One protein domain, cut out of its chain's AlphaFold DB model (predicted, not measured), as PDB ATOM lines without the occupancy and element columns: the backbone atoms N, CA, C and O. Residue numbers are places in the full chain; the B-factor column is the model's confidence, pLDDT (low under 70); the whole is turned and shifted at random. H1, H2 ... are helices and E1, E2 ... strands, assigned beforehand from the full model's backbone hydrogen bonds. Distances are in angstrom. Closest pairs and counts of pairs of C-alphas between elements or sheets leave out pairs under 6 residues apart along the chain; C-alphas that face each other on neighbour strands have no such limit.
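What this domain is: This is residues 3 to 94 of the 155 residues of an uncharacterized protein of Halorussus sp. MSC15.2 (UniProt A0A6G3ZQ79). A two-stranded hairpin, E1 and E2, forms an arm at one end of a cluster of helices. In that cluster H1 sits in the middle with H2, H3 and H4 packed on it, mostly crossed, and the short H5 packs on H4. The printed part has 92 residues, with two named strands and then five named helices along the chain; the sheet has the order E1 - E2 and is antiparallel, and the class is mostly helix. The whole is compact, with a radius of gyration of the C-alphas of 14.1 A, yet elongated in outline, spanning 46 by 29 by 23 A.

Where its parts are: Find C-alpha 6 at (2.457, 40.613, -35.738); from there strand E1, residues 6 to 11, runs 14.9 A. Strand E2, residues 14 to 18, comes next and runs 13.4 A to C-alpha 18 at (1.898, 37.314, -32.000). Helix H1 is residues 21 to 31, 15.1 A long, and H2 is residues 36 to 45, 14.3 A. H3, residues 50 to 64, measures 20.8 A, and H4, residues 69 to 84, the longest helix, 22.4 A. Look last for H5, residues 91 to 94, 5.0 A from end to end, which ends at C-alpha 94 at (-20.061, 26.114, -38.199).

How they stand to each other: Start at the hairpin of E1 and E2, antiparallel at 165 degrees, where N 6 and O 18 are 2.9 A apart and N 16 and O 9 are 2.8 A apart, both within hydrogen-bond range. E1 is apart from H1, and both strands are apart from H2, H3, H4 and H5. Move on to H1, which touches H2, with the closest C-alphas, those of Lys 28 and Asp 36, 5.4 A apart; the two form a helical hairpin at a shallow tilt of 26 degrees, opposite ways. H1 touches H3 at a steep tilt of 52 degrees, the same way, with the closest C-alphas, Glu 22 and Val 53, at 5.5 A. H1 touches H4 about perpendicular, at 78 degrees, with the closest C-alphas, Leu 29 and Ala 73, at 4.7 A. H2 touches H4 too, only just about perpendicular at 72 degrees, with the closest C-alphas, Ile 37 and Leu 80, at 5.8 A. With residues 70 to 77 alone, H4 touches H5; the closest C-alphas, Asn 74 and Val 94, are 5.8 A apart. H3 is near H4 and near H5, each with 7 pairs of C-alphas within 10 A. Each O i to N i+4 pair is within hydrogen-bond range in H2, H3 and H4, against 6 of 7 in H1, while H5 is too short for such a pair.

The domain as a whole: The two C-alphas farthest apart, those of Asp 12 and Gly 85, are 46.7 A apart. The printed part has no cut and no long link. The mean pLDDT of the printed part is 94.8, and no printed residue is under 70.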
ATOM      1  N   GLU A   3      -0.620  35.569 -41.985       83.81
ATOM      2  CA  GLU A   3      -0.627  36.890 -42.634       83.81
ATOM      3  C   GLU A   3      -1.027  38.035 -41.690       83.81
ATOM      4  O   GLU A   3      -0.550  39.154 -41.859       83.81
ATOM      5  N   ARG A   4      -1.867  37.757 -40.682       88.56
ATOM      6  CA  ARG A   4      -2.344  38.751 -39.702       88.56
ATOM      7  C   ARG A   4      -1.481  38.838 -38.447       88.56
ATOM      8  O   ARG A   4      -1.576  39.817 -37.717       88.56
ATOM      9  N   SER A   5      -0.663  37.822 -38.185       93.00
ATOM     10  CA  SER A   5       0.184  37.787 -36.996       93.00
ATOM     11  C   SER A   5       1.239  38.896 -37.019       93.00
ATOM     12  O   SER A   5       1.844  39.172 -38.060       93.00
ATOM     13  N   GLU A   6       1.505  39.509 -35.870       94.25
ATOM     14  CA  GLU A   6       2.457  40.613 -35.738       94.25
ATOM     15  C   GLU A   6       3.869  40.088 -35.439       94.25
ATOM     16  O   GLU A   6       4.026  39.224 -34.574       94.25
ATOM     17  N   PRO A   7       4.931  40.573 -36.107       94.06
ATOM     18  CA  PRO A   7       6.299  40.202 -35.750       94.06
ATOM     19  C   PRO A   7       6.633  40.630 -34.313       94.06
ATOM     20  O   PRO A   7       6.429  41.785 -33.952       94.06
ATOM     21  N   PHE A   8       7.196  39.721 -33.515       96.19
ATOM     22  CA  PHE A   8       7.600  40.007 -32.132       96.19
ATOM     23  C   PHE A   8       9.106  39.917 -31.930       96.19
ATOM     24  O   PHE A   8       9.728  40.796 -31.336       96.19
ATOM     25  N   LEU A   9       9.692  38.831 -32.425       95.88
ATOM     26  CA  LEU A   9      11.114  38.562 -32.330       95.88
ATOM     27  C   LEU A   9      11.553  37.902 -33.625       95.88
ATOM     28  O   LEU A   9      10.922  36.949 -34.077       95.88
ATOM     29  N   ASP A  10      12.649  38.386 -34.186       96.06
ATOM     30  CA  ASP A  10      13.285  37.755 -35.329       96.06
ATOM     31  C   ASP A  10      14.772  37.583 -35.039       96.06
ATOM     32  O   ASP A  10      15.467  38.526 -34.656       96.06
ATOM     33  N   THR A  11      15.236  36.346 -35.143       95.69
ATOM     34  CA  THR A  11      16.628  35.948 -34.928       95.69
ATOM     35  C   THR A  11      17.055  35.037 -36.067       95.69
ATOM     36  O   THR A  11      16.212  34.471 -36.756       95.69
ATOM     37  N   ASP A  12      18.356  34.772 -36.190       94.50
ATOM     38  CA  ASP A  12      18.886  33.892 -37.240       94.50
ATOM     39  C   ASP A  12      18.295  32.465 -37.242       94.50
ATOM     40  O   ASP A  12      18.466  31.729 -38.213       94.50
ATOM     41  N   ARG A  13      17.657  32.021 -36.145       95.75
ATOM     42  CA  ARG A  13      17.164  30.639 -35.974       95.75
ATOM     43  C   ARG A  13      15.706  30.520 -35.541       95.75
ATOM     44  O   ARG A  13      15.194  29.406 -35.483       95.75
ATOM     45  N   LEU A  14      15.064  31.624 -35.172       95.06
ATOM     46  CA  LEU A  14      13.721  31.628 -34.604       95.06
ATOM     47  C   LEU A  14      13.034  32.950 -34.919       95.06
ATOM     48  O   LEU A  14      13.522  34.008 -34.519       95.06
ATOM     49  N   THR A  15      11.863  32.847 -35.539       94.44
ATOM     50  CA  THR A  15      10.923  33.950 -35.711       94.44
ATOM     51  C   THR A  15       9.708  33.689 -34.823       94.44
ATOM     52  O   THR A  15       9.093  32.625 -34.897       94.44
ATOM     53  N   VAL A  16       9.358  34.657 -33.982       94.75
ATOM     54  CA  VAL A  16       8.168  34.645 -33.124       94.75
ATOM     55  C   VAL A  16       7.207  35.707 -33.626       94.75
ATOM     56  O   VAL A  16       7.599  36.851 -33.878       94.75
ATOM     57  N   ARG A  17       5.938  35.327 -33.746       95.25
ATOM     58  CA  ARG A  17       4.855  36.215 -34.160       95.25
ATOM     59  C   ARG A  17       3.710  36.122 -33.159       95.25
ATOM     60  O   ARG A  17       3.437  35.034 -32.655       95.25
ATOM     61  N   LEU A  18       3.072  37.249 -32.864       95.06
ATOM     62  CA  LEU A  18       1.898  37.314 -32.000       95.06
ATOM     63  C   LEU A  18       0.647  37.108 -32.838       95.06
ATOM     64  O   LEU A  18       0.494  37.709 -33.899       95.06
ATOM     65  N   VAL A  19      -0.240  36.258 -32.351       94.50
ATOM     66  CA  VAL A  19      -1.553  36.019 -32.950       94.50
ATOM     67  C   VAL A  19      -2.599  36.915 -32.310       94.50
ATOM     68  O   VAL A  19      -2.428  37.345 -31.167       94.50
ATOM     69  N   SER A  20      -3.680  37.185 -33.037       93.69
ATOM     70  CA  SER A  20      -4.797  37.946 -32.484       93.69
ATOM     71  C   SER A  20      -5.644  37.086 -31.538       93.69
ATOM     72  O   SER A  20      -5.547  35.857 -31.522       93.69
ATOM     73  N   THR A  21      -6.501  37.725 -30.746       95.19
ATOM     74  CA  THR A  21      -7.462  37.034 -29.873       95.19
ATOM     75  C   THR A  21      -8.453  36.179 -30.660       95.19
ATOM     76  O   THR A  21      -8.852  35.122 -30.179       95.19
ATOM     77  N   GLU A  22      -8.798  36.582 -31.883       96.00
ATOM     78  CA  GLU A  22      -9.646  35.822 -32.810       96.00
ATOM     79  C   GLU A  22      -8.970  34.522 -33.257       96.00
ATOM     80  O   GLU A  22      -9.603  33.468 -33.267       96.00
ATOM     81  N   ASP A  23      -7.673  34.580 -33.573       94.69
ATOM     82  CA  ASP A  23      -6.885  33.389 -33.907       94.69
ATOM     83  C   ASP A  23      -6.772  32.448 -32.695       94.69
ATOM     84  O   ASP A  23      -6.926  31.235 -32.831       94.69
ATOM     85  N   ILE A  24      -6.552  32.996 -31.491       94.94
ATOM     86  CA  ILE A  24      -6.524  32.204 -30.249       94.94
ATOM     87  C   ILE A  24      -7.879  31.527 -30.011       94.94
ATOM     88  O   ILE A  24      -7.910  30.346 -29.673       94.94
ATOM     89  N   PHE A  25      -8.986  32.247 -30.207       96.38
ATOM     90  CA  PHE A  25     -10.333  31.695 -30.072       96.38
ATOM     91  C   PHE A  25     -10.565  30.518 -31.035       96.38
ATOM     92  O   PHE A  25     -11.042  29.469 -30.610       96.38
ATOM     93  N   LEU A  26     -10.146  30.643 -32.300       94.94
ATOM     94  CA  LEU A  26     -10.217  29.549 -33.278       94.94
ATOM     95  C   LEU A  26      -9.370  28.336 -32.895       94.94
ATOM     96  O   LEU A  26      -9.808  27.208 -33.099       94.94
ATOM     97  N   PHE A  27      -8.183  28.532 -32.317       94.00
ATOM     98  CA  PHE A  27      -7.395  27.395 -31.834       94.00
ATOM     99  C   PHE A  27      -8.091  26.656 -30.706       94.00
ATOM    100  O   PHE A  27      -8.078  25.428 -30.687       94.00
ATOM    101  N   LYS A  28      -8.726  27.389 -29.790       95.50
ATOM    102  CA  LYS A  28      -9.466  26.784 -28.680       95.50
ATOM    103  C   LYS A  28     -10.672  25.987 -29.153       95.50
ATOM    104  O   LYS A  28     -10.894  24.900 -28.636       95.50
ATOM    105  N   LEU A  29     -11.348  26.460 -30.201       94.44
ATOM    106  CA  LEU A  29     -12.471  25.757 -30.823       94.44
ATOM    107  C   LEU A  29     -12.146  24.337 -31.300       94.44
ATOM    108  O   LEU A  29     -13.048  23.516 -31.392       94.44
ATOM    109  N   ILE A  30     -10.887  24.049 -31.634       93.56
ATOM    110  CA  ILE A  30     -10.487  22.756 -32.209       93.56
ATOM    111  C   ILE A  30      -9.490  21.982 -31.336       93.56
ATOM    112  O   ILE A  30      -9.101  20.872 -31.689       93.56
ATOM    113  N   ALA A  31      -9.038  22.558 -30.217       91.62
ATOM    114  CA  ALA A  31      -7.995  21.972 -29.375       91.62
ATOM    115  C   ALA A  31      -8.499  20.825 -28.483       91.62
ATOM    116  O   ALA A  31      -7.705  19.957 -28.116       91.62
ATOM    117  N   GLY A  32      -9.792  20.818 -28.139       86.00
ATOM    118  CA  GLY A  32     -10.443  19.729 -27.407       86.00
ATOM    119  C   GLY A  32      -9.961  19.536 -25.963       86.00
ATOM    120  O   GLY A  32      -9.956  18.404 -25.479       86.00
ATOM    121  N   ARG A  33      -9.502  20.594 -25.278       89.31
ATOM    122  CA  ARG A  33      -9.082  20.521 -23.865       89.31
ATOM    123  C   ARG A  33     -10.160  21.103 -22.955       89.31
ATOM    124  O   ARG A  33     -10.748  22.128 -23.279       89.31
ATOM    125  N   ASP A  34     -10.335  20.513 -21.775       81.81
ATOM    126  CA  ASP A  34     -11.396  20.893 -20.826       81.81
ATOM    127  C   ASP A  34     -11.381  22.384 -20.432       81.81
ATOM    128  O   ASP A  34     -12.440  23.003 -20.305       81.81
ATOM    129  N   ASP A  35     -10.187  22.965 -20.269       91.12
ATOM    130  CA  ASP A  35     -10.002  24.367 -19.867       91.12
ATOM    131  C   ASP A  35     -10.230  25.361 -21.028       91.12
ATOM    132  O   ASP A  35     -10.350  26.569 -20.807       91.12
ATOM    133  N   ASP A  36     -10.304  24.888 -22.282       94.62
ATOM    134  CA  ASP A  36     -10.461  25.775 -23.441       94.62
ATOM    135  C   ASP A  36     -11.815  26.493 -23.444       94.62
ATOM    136  O   ASP A  36     -11.874  27.643 -23.876       94.62
ATOM    137  N   ILE A  37     -12.871  25.883 -22.894       95.25
ATOM    138  CA  ILE A  37     -14.198  26.512 -22.817       95.25
ATOM    139  C   ILE A  37     -14.189  27.725 -21.877       95.25
ATOM    140  O   ILE A  37     -14.786  28.757 -22.189       95.25
ATOM    141  N   GLU A  38     -13.497  27.630 -20.736       95.56
ATOM    142  CA  GLU A  38     -13.381  28.749 -19.793       95.56
ATOM    143  C   GLU A  38     -12.626  29.919 -20.435       95.56
ATOM    144  O   GLU A  38     -13.089  31.064 -20.401       95.56
ATOM    145  N   ASP A  39     -11.510  29.620 -21.101       95.56
ATOM    146  CA  ASP A  39     -10.742  30.616 -21.841       95.56
ATOM    147  C   ASP A  39     -11.550  31.240 -22.990       95.56
ATOM    148  O   ASP A  39     -11.493  32.451 -23.208       95.56
ATOM    149  N   MET A  40     -12.330  30.437 -23.716       95.69
ATOM    150  CA  MET A  40     -13.219  30.924 -24.771       95.69
ATOM    151  C   MET A  40     -14.270  31.882 -24.222       95.69
ATOM    152  O   MET A  40     -14.449  32.958 -24.788       95.69
ATOM    153  N   ASN A  41     -14.917  31.554 -23.102       96.00
ATOM    154  CA  ASN A  41     -15.872  32.455 -22.457       96.00
ATOM    155  C   ASN A  41     -15.220  33.806 -22.100       96.00
ATOM    156  O   ASN A  41     -15.803  34.861 -22.362       96.00
ATOM    157  N   MET A  42     -13.985  33.800 -21.583       95.69
ATOM    158  CA  MET A  42     -13.238  35.039 -21.323       95.69
ATOM    159  C   MET A  42     -12.967  35.840 -22.606       95.69
ATOM    160  O   MET A  42     -13.155  37.058 -22.622       95.69
ATOM    161  N   LEU A  43     -12.565  35.172 -23.691       96.06
ATOM    162  CA  LEU A  43     -12.305  35.816 -24.984       96.06
ATOM    163  C   LEU A  43     -13.574  36.427 -25.588       96.06
ATOM    164  O   LEU A  43     -13.536  37.564 -26.055       96.06
ATOM    165  N   VAL A  44     -14.708  35.726 -25.523       94.88
ATOM    166  CA  VAL A  44     -15.997  36.247 -26.003       94.88
ATOM    167  C   VAL A  44     -16.387  37.526 -25.254       94.88
ATOM    168  O   VAL A  44     -16.791  38.508 -25.882       94.88
ATOM    169  N   GLN A  45     -16.206  37.561 -23.930       91.81
ATOM    170  CA  GLN A  45     -16.481  38.754 -23.117       91.81
ATOM    171  C   GLN A  45     -15.527  39.920 -23.416       91.81
ATOM    172  O   GLN A  45     -15.916  41.082 -23.285       91.81
ATOM    173  N   ALA A  46     -14.305  39.630 -23.869       89.75
ATOM    174  CA  ALA A  46     -13.325  40.631 -24.285       89.75
ATOM    175  C   ALA A  46     -13.632  41.283 -25.652       89.75
ATOM    176  O   ALA A  46     -12.891  42.172 -26.063       89.75
ATOM    177  N   SER A  47     -14.750  40.919 -26.298       88.25
ATOM    178  CA  SER A  47     -15.222  41.423 -27.600       88.25
ATOM    179  C   SER A  47     -14.319  41.045 -28.779       88.25
ATOM    180  O   SER A  47     -13.429  41.795 -29.165       88.25
ATOM    181  N   LEU A  48     -14.607  39.892 -29.386       95.38
ATOM    182  CA  LEU A  48     -13.963  39.413 -30.614       95.38
ATOM    183  C   LEU A  48     -14.586  40.030 -31.873       95.38
ATOM    184  O   LEU A  48     -15.805  40.229 -31.940       95.38
ATOM    185  N   ASP A  49     -13.772  40.231 -32.912       96.12
ATOM    186  CA  ASP A  49     -14.287  40.459 -34.265       96.12
ATOM    187  C   ASP A  49     -14.637  39.122 -34.942       96.12
ATOM    188  O   ASP A  49     -13.795  38.423 -35.510       96.12
ATOM    189  N   TYR A  50     -15.919  38.761 -34.910       95.88
ATOM    190  CA  TYR A  50     -16.404  37.521 -35.522       95.88
ATOM    191  C   TYR A  50     -16.368  37.514 -37.054       95.88
ATOM    192  O   TYR A  50     -16.464  36.440 -37.650       95.88
ATOM    193  N   GLY A  51     -16.213  38.674 -37.700       96.38
ATOM    194  CA  GLY A  51     -15.911  38.735 -39.127       96.38
ATOM    195  C   GLY A  51     -14.547  38.111 -39.402       96.38
ATOM    196  O   GLY A  51     -14.449  37.208 -40.227       96.38
ATOM    197  N   ILE A  52     -13.531  38.497 -38.623       95.69
ATOM    198  CA  ILE A  52     -12.178  37.925 -38.717       95.69
ATOM    199  C   ILE A  52     -12.183  36.430 -38.381       95.69
ATOM    200  O   ILE A  52     -11.551  35.648 -39.091       95.69
ATOM    201  N   VAL A  53     -12.907  36.024 -37.330       96.12
ATOM    202  CA  VAL A  53     -13.033  34.605 -36.946       96.12
ATOM    203  C   VAL A  53     -13.621  33.781 -38.094       96.12
ATOM    204  O   VAL A  53     -13.070  32.744 -38.458       96.12
ATOM    205  N   ARG A  54     -14.719  34.249 -38.698       96.25
ATOM    206  CA  ARG A  54     -15.361  33.563 -39.826       96.25
ATOM    207  C   ARG A  54     -14.447  33.514 -41.048       96.25
ATOM    208  O   ARG A  54     -14.310  32.462 -41.657       96.25
ATOM    209  N   ASP A  55     -13.836  34.634 -41.411       95.75
ATOM    210  CA  ASP A  55     -13.010  34.709 -42.616       95.75
ATOM    211  C   ASP A  55     -11.758  33.822 -42.480       95.75
ATOM    212  O   ASP A  55     -11.322  33.198 -43.446       95.75
ATOM    213  N   GLU A  56     -11.204  33.695 -41.269       95.44
ATOM    214  CA  GLU A  56     -10.131  32.740 -41.004       95.44
ATOM    215  C   GLU A  56     -10.597  31.288 -41.033       95.44
ATOM    216  O   GLU A  56      -9.865  30.460 -41.567       95.44
ATOM    217  N   LEU A  57     -11.783  30.973 -40.500       95.25
ATOM    218  CA  LEU A  57     -12.367  29.632 -40.586       95.25
ATOM    219  C   LEU A  57     -12.422  29.165 -42.050       95.25
ATOM    220  O   LEU A  57     -11.888  28.109 -42.374       95.25
ATOM    221  N   GLU A  58     -12.986  29.985 -42.941       95.44
ATOM    222  CA  GLU A  58     -13.072  29.683 -44.379       95.44
ATOM    223  C   GLU A  58     -11.683  29.562 -45.021       95.44
ATOM    224  O   GLU A  58     -11.414  28.617 -45.763       95.44
ATOM    225  N   ALA A  59     -10.764  30.476 -44.691       94.31
ATOM    226  CA  ALA A  59      -9.403  30.430 -45.218       94.31
ATOM    227  C   ALA A  59      -8.637  29.174 -44.766       94.31
ATOM    228  O   ALA A  59      -7.771  28.691 -45.493       94.31
ATOM    229  N   GLN A  60      -8.913  28.647 -43.570       92.88
ATOM    230  CA  GLN A  60      -8.324  27.389 -43.106       92.88
ATOM    231  C   GLN A  60      -8.914  26.185 -43.839       92.88
ATOM    232  O   GLN A  60      -8.149  25.297 -44.204       92.88
ATOM    233  N   ILE A  61     -10.221  26.184 -44.133       95.75
ATOM    234  CA  ILE A  61     -10.846  25.133 -44.952       95.75
ATOM    235  C   ILE A  61     -10.182  25.068 -46.329       95.75
ATOM    236  O   ILE A  61      -9.771  23.999 -46.778       95.75
ATOM    237  N   GLU A  62     -10.020  26.220 -46.981       95.06
ATOM    238  CA  GLU A  62      -9.380  26.301 -48.297       95.06
ATOM    239  C   GLU A  62      -7.915  25.842 -48.244       95.06
ATOM    240  O   GLU A  62      -7.489  25.009 -49.046       95.06
ATOM    241  N   ARG A  63      -7.138  26.334 -47.268       93.56
ATOM    242  CA  ARG A  63      -5.710  25.994 -47.132       93.56
ATOM    243  C   ARG A  63      -5.466  24.524 -46.809       93.56
ATOM    244  O   ARG A  63      -4.481  23.969 -47.291       93.56
ATOM    245  N   LEU A  64      -6.308  23.921 -45.972       93.56
ATOM    246  CA  LEU A  64      -6.199  22.508 -45.611       93.56
ATOM    247  C   LEU A  64      -6.808  21.596 -46.675       93.56
ATOM    248  O   LEU A  64      -6.501  20.409 -46.677       93.56
ATOM    249  N   SER A  65      -7.637  22.149 -47.570       95.38
ATOM    250  CA  SER A  65      -8.479  21.363 -48.475       95.38
ATOM    251  C   SER A  65      -9.270  20.304 -47.698       95.38
ATOM    252  O   SER A  65      -9.400  19.165 -48.132       95.38
ATOM    253  N   ASP A  66      -9.776  20.694 -46.521       96.00
ATOM    254  CA  ASP A  66     -10.571  19.867 -45.611       96.00
ATOM    255  C   ASP A  66     -11.377  20.772 -44.661       96.00
ATOM    256  O   ASP A  66     -10.913  21.836 -44.257       96.00
ATOM    257  N   ASP A  67     -12.579  20.347 -44.287       97.00
ATOM    258  CA  ASP A  67     -13.485  21.016 -43.352       97.00
ATOM    259  C   ASP A  67     -13.848  20.163 -42.125       97.00
ATOM    260  O   ASP A  67     -14.663  20.597 -41.311       97.00
ATOM    261  N   GLN A  68     -13.228  18.989 -41.933       96.50
ATOM    262  CA  GLN A  68     -13.494  18.101 -40.791       96.50
ATOM    263  C   GLN A  68     -13.399  18.834 -39.452       96.50
ATOM    264  O   GLN A  68     -14.184  18.584 -38.543       96.50
ATOM    265  N   PHE A  69     -12.464  19.774 -39.318       95.88
ATOM    266  CA  PHE A  69     -12.286  20.497 -38.062       95.88
ATOM    267  C   PHE A  69     -13.506  21.342 -37.657       95.88
ATOM    268  O   PHE A  69     -13.639  21.693 -36.483       95.88
ATOM    269  N   ALA A  70     -14.420  21.636 -38.591       96.88
ATOM    270  CA  ALA A  70     -15.685  22.288 -38.283       96.88
ATOM    271  C   ALA A  70     -16.545  21.454 -37.318       96.88
ATOM    272  O   ALA A  70     -17.274  22.045 -36.524       96.88
ATOM    273  N   THR A  71     -16.420  20.118 -37.319       97.31
ATOM    274  CA  THR A  71     -17.161  19.260 -36.381       97.31
ATOM    275  C   THR A  71     -16.695  19.475 -34.940       97.31
ATOM    276  O   THR A  71     -17.527  19.652 -34.056       97.31
ATOM    277  N   PHE A  72     -15.379  19.565 -34.708       96.19
ATOM    278  CA  PHE A  72     -14.811  19.864 -33.383       96.19
ATOM    279  C   PHE A  72     -15.176  21.277 -32.920       96.19
ATOM    280  O   PHE A  72     -15.534  21.489 -31.762       96.19
ATOM    281  N   ALA A  73     -15.153  22.241 -33.845       96.94
ATOM    282  CA  ALA A  73     -15.606  23.596 -33.557       96.94
ATOM    283  C   ALA A  73     -17.091  23.625 -33.162       96.94
ATOM    284  O   ALA A  73     -17.457  24.330 -32.225       96.94
ATOM    285  N   ASN A  74     -17.947  22.848 -33.836       97.88
ATOM    286  CA  ASN A  74     -19.369  22.763 -33.504       97.88
ATOM    287  C   ASN A  74     -19.598  22.170 -32.111       97.88
ATOM    288  O   ASN A  74     -20.367  22.737 -31.341       97.88
ATOM    289  N   GLU A  75     -18.930  21.063 -31.781       96.56
ATOM    290  CA  GLU A  75     -18.999  20.442 -30.448       96.56
ATOM    291  C   GLU A  75     -18.598  21.436 -29.353       96.56
ATOM    292  O   GLU A  75     -19.324  21.627 -28.379       96.56
ATOM    293  N   THR A  76     -17.494  22.147 -29.570       96.44
ATOM    294  CA  THR A  76     -16.951  23.111 -28.605       96.44
ATOM    295  C   THR A  76     -17.855  24.345 -28.448       96.44
ATOM    296  O   THR A  76     -18.001  24.874 -27.346       96.44
ATOM    297  N   LEU A  77     -18.505  24.814 -29.522       97.00
ATOM    298  CA  LEU A  77     -19.497  25.898 -29.453       97.00
ATOM    299  C   LEU A  77     -20.768  25.479 -28.712       97.00
ATOM    300  O   LEU A  77     -21.280  26.258 -27.912       97.00
ATOM    301  N   VAL A  78     -21.253  24.255 -28.946       96.94
ATOM    302  CA  VAL A  78     -22.384  23.698 -28.188       96.94
ATOM    303  C   VAL A  78     -22.031  23.632 -26.705       96.94
ATOM    304  O   VAL A  78     -22.809  24.079 -25.868       96.94
ATOM    305  N   GLU A  79     -20.832  23.166 -26.368       96.38
ATOM    306  CA  GLU A  79     -20.384  23.099 -24.978       96.38
ATOM    307  C   GLU A  79     -20.235  24.487 -24.325       96.38
ATOM    308  O   GLU A  79     -20.576  24.664 -23.150       96.38
ATOM    309  N   LEU A  80     -19.768  25.492 -25.072       96.31
ATOM    310  CA  LEU A  80     -19.727  26.881 -24.607       96.31
ATOM    311  C   LEU A  80     -21.135  27.401 -24.266       96.31
ATOM    312  O   LEU A  80     -21.323  28.021 -23.210       96.31
ATOM    313  N   GLU A  81     -22.119  27.123 -25.124       97.19
ATOM    314  CA  GLU A  81     -23.522  27.470 -24.884       97.19
ATOM    315  C   GLU A  81     -24.075  26.723 -23.661       97.19
ATOM    316  O   GLU A  81     -24.668  27.341 -22.777       97.19
ATOM    317  N   GLU A  82     -23.831  25.418 -23.547       96.81
ATOM    318  CA  GLU A  82     -24.327  24.593 -22.439       96.81
ATOM    319  C   GLU A  82     -23.747  25.006 -21.080       96.81
ATOM    320  O   GLU A  82     -24.477  25.078 -20.085       96.81
ATOM    321  N   ARG A  83     -22.437  25.286 -21.014       96.12
ATOM    322  CA  ARG A  83     -21.748  25.608 -19.754       96.12
ATOM    323  C   ARG A  83     -21.943  27.058 -19.318       96.12
ATOM    324  O   ARG A  83     -22.073  27.314 -18.119       96.12
ATOM    325  N   TYR A  84     -21.946  28.003 -20.258       95.88
ATOM    326  CA  TYR A  84     -21.923  29.439 -19.951       95.88
ATOM    327  C   TYR A  84     -23.128  30.222 -20.489       95.88
ATOM    328  O   TYR A  84     -23.272  31.401 -20.158       95.88
ATOM    329  N   GLY A  85     -24.009  29.608 -21.285       96.06
ATOM    330  CA  GLY A  85     -25.137  30.295 -21.927       96.06
ATOM    331  C   GLY A  85     -24.698  31.318 -22.978       96.06
ATOM    332  O   GLY A  85     -25.436  32.262 -23.268       96.06
ATOM    333  N   VAL A  86     -23.473  31.181 -23.494       93.44
ATOM    334  CA  VAL A  86     -22.863  32.111 -24.443       93.44
ATOM    335  C   VAL A  86     -23.024  31.561 -25.849       93.44
ATOM    336  O   VAL A  86     -22.541  30.473 -26.135       93.44
ATOM    337  N   THR A  87     -23.647  32.353 -26.720       94.94
ATOM    338  CA  THR A  87     -23.716  32.066 -28.154       94.94
ATOM    339  C   THR A  87     -22.821  33.008 -28.947       94.94
ATOM    340  O   THR A  87     -22.557  34.145 -28.537       94.94
ATOM    341  N   THR A  88     -22.353  32.546 -30.103       94.88
ATOM    342  CA  THR A  88     -21.480  33.307 -30.997       94.88
ATOM    343  C   THR A  88     -22.084  33.465 -32.397       94.88
ATOM    344  O   THR A  88     -22.745  32.557 -32.906       94.88
ATOM    345  N   PRO A  89     -21.821  34.587 -33.097       96.38
ATOM    346  CA  PRO A  89     -22.327  34.811 -34.455       96.38
ATOM    347  C   PRO A  89     -21.895  33.780 -35.513       96.38
ATOM    348  O   PRO A  89     -22.458  33.771 -36.607       96.38
ATOM    349  N   ILE A  90     -20.896  32.937 -35.229       96.69
ATOM    350  CA  ILE A  90     -20.365  31.947 -36.180       96.69
ATOM    351  C   ILE A  90     -21.065  30.583 -36.105       96.69
ATOM    352  O   ILE A  90     -20.917  29.783 -37.028       96.69
ATOM    353  N   GLU A  91     -21.849  30.310 -35.057       97.06
ATOM    354  CA  GLU A  91     -22.457  28.992 -34.816       97.06
ATOM    355  C   GLU A  91     -23.290  28.480 -35.979       97.06
ATOM    356  O   GLU A  91     -23.187  27.315 -36.351       97.06
ATOM    357  N   ALA A  92     -24.106  29.346 -36.583       97.94
ATOM    358  CA  ALA A  92     -24.945  28.950 -37.707       97.94
ATOM    359  C   ALA A  92     -24.098  28.435 -38.880       97.94
ATOM    360  O   ALA A  92     -24.446  27.427 -39.494       97.94
ATOM    361  N   ARG A  93     -22.965  29.093 -39.147       97.81
ATOM    362  CA  ARG A  93     -22.049  28.711 -40.222       97.81
ATOM    363  C   ARG A  93     -21.283  27.433 -39.885       97.81
ATOM    364  O   ARG A  93     -21.203  26.536 -40.715       97.81
ATOM    365  N   VAL A  94     -20.769  27.319 -38.664       98.25
ATOM    366  CA  VAL A  94     -20.061  26.114 -38.199       98.25
ATOM    367  C   VAL A  94     -20.983  24.887 -38.217       98.25
ATOM    368  O   VAL A  94     -20.583  23.812 -38.668       98.25
TER     369      VAL A  94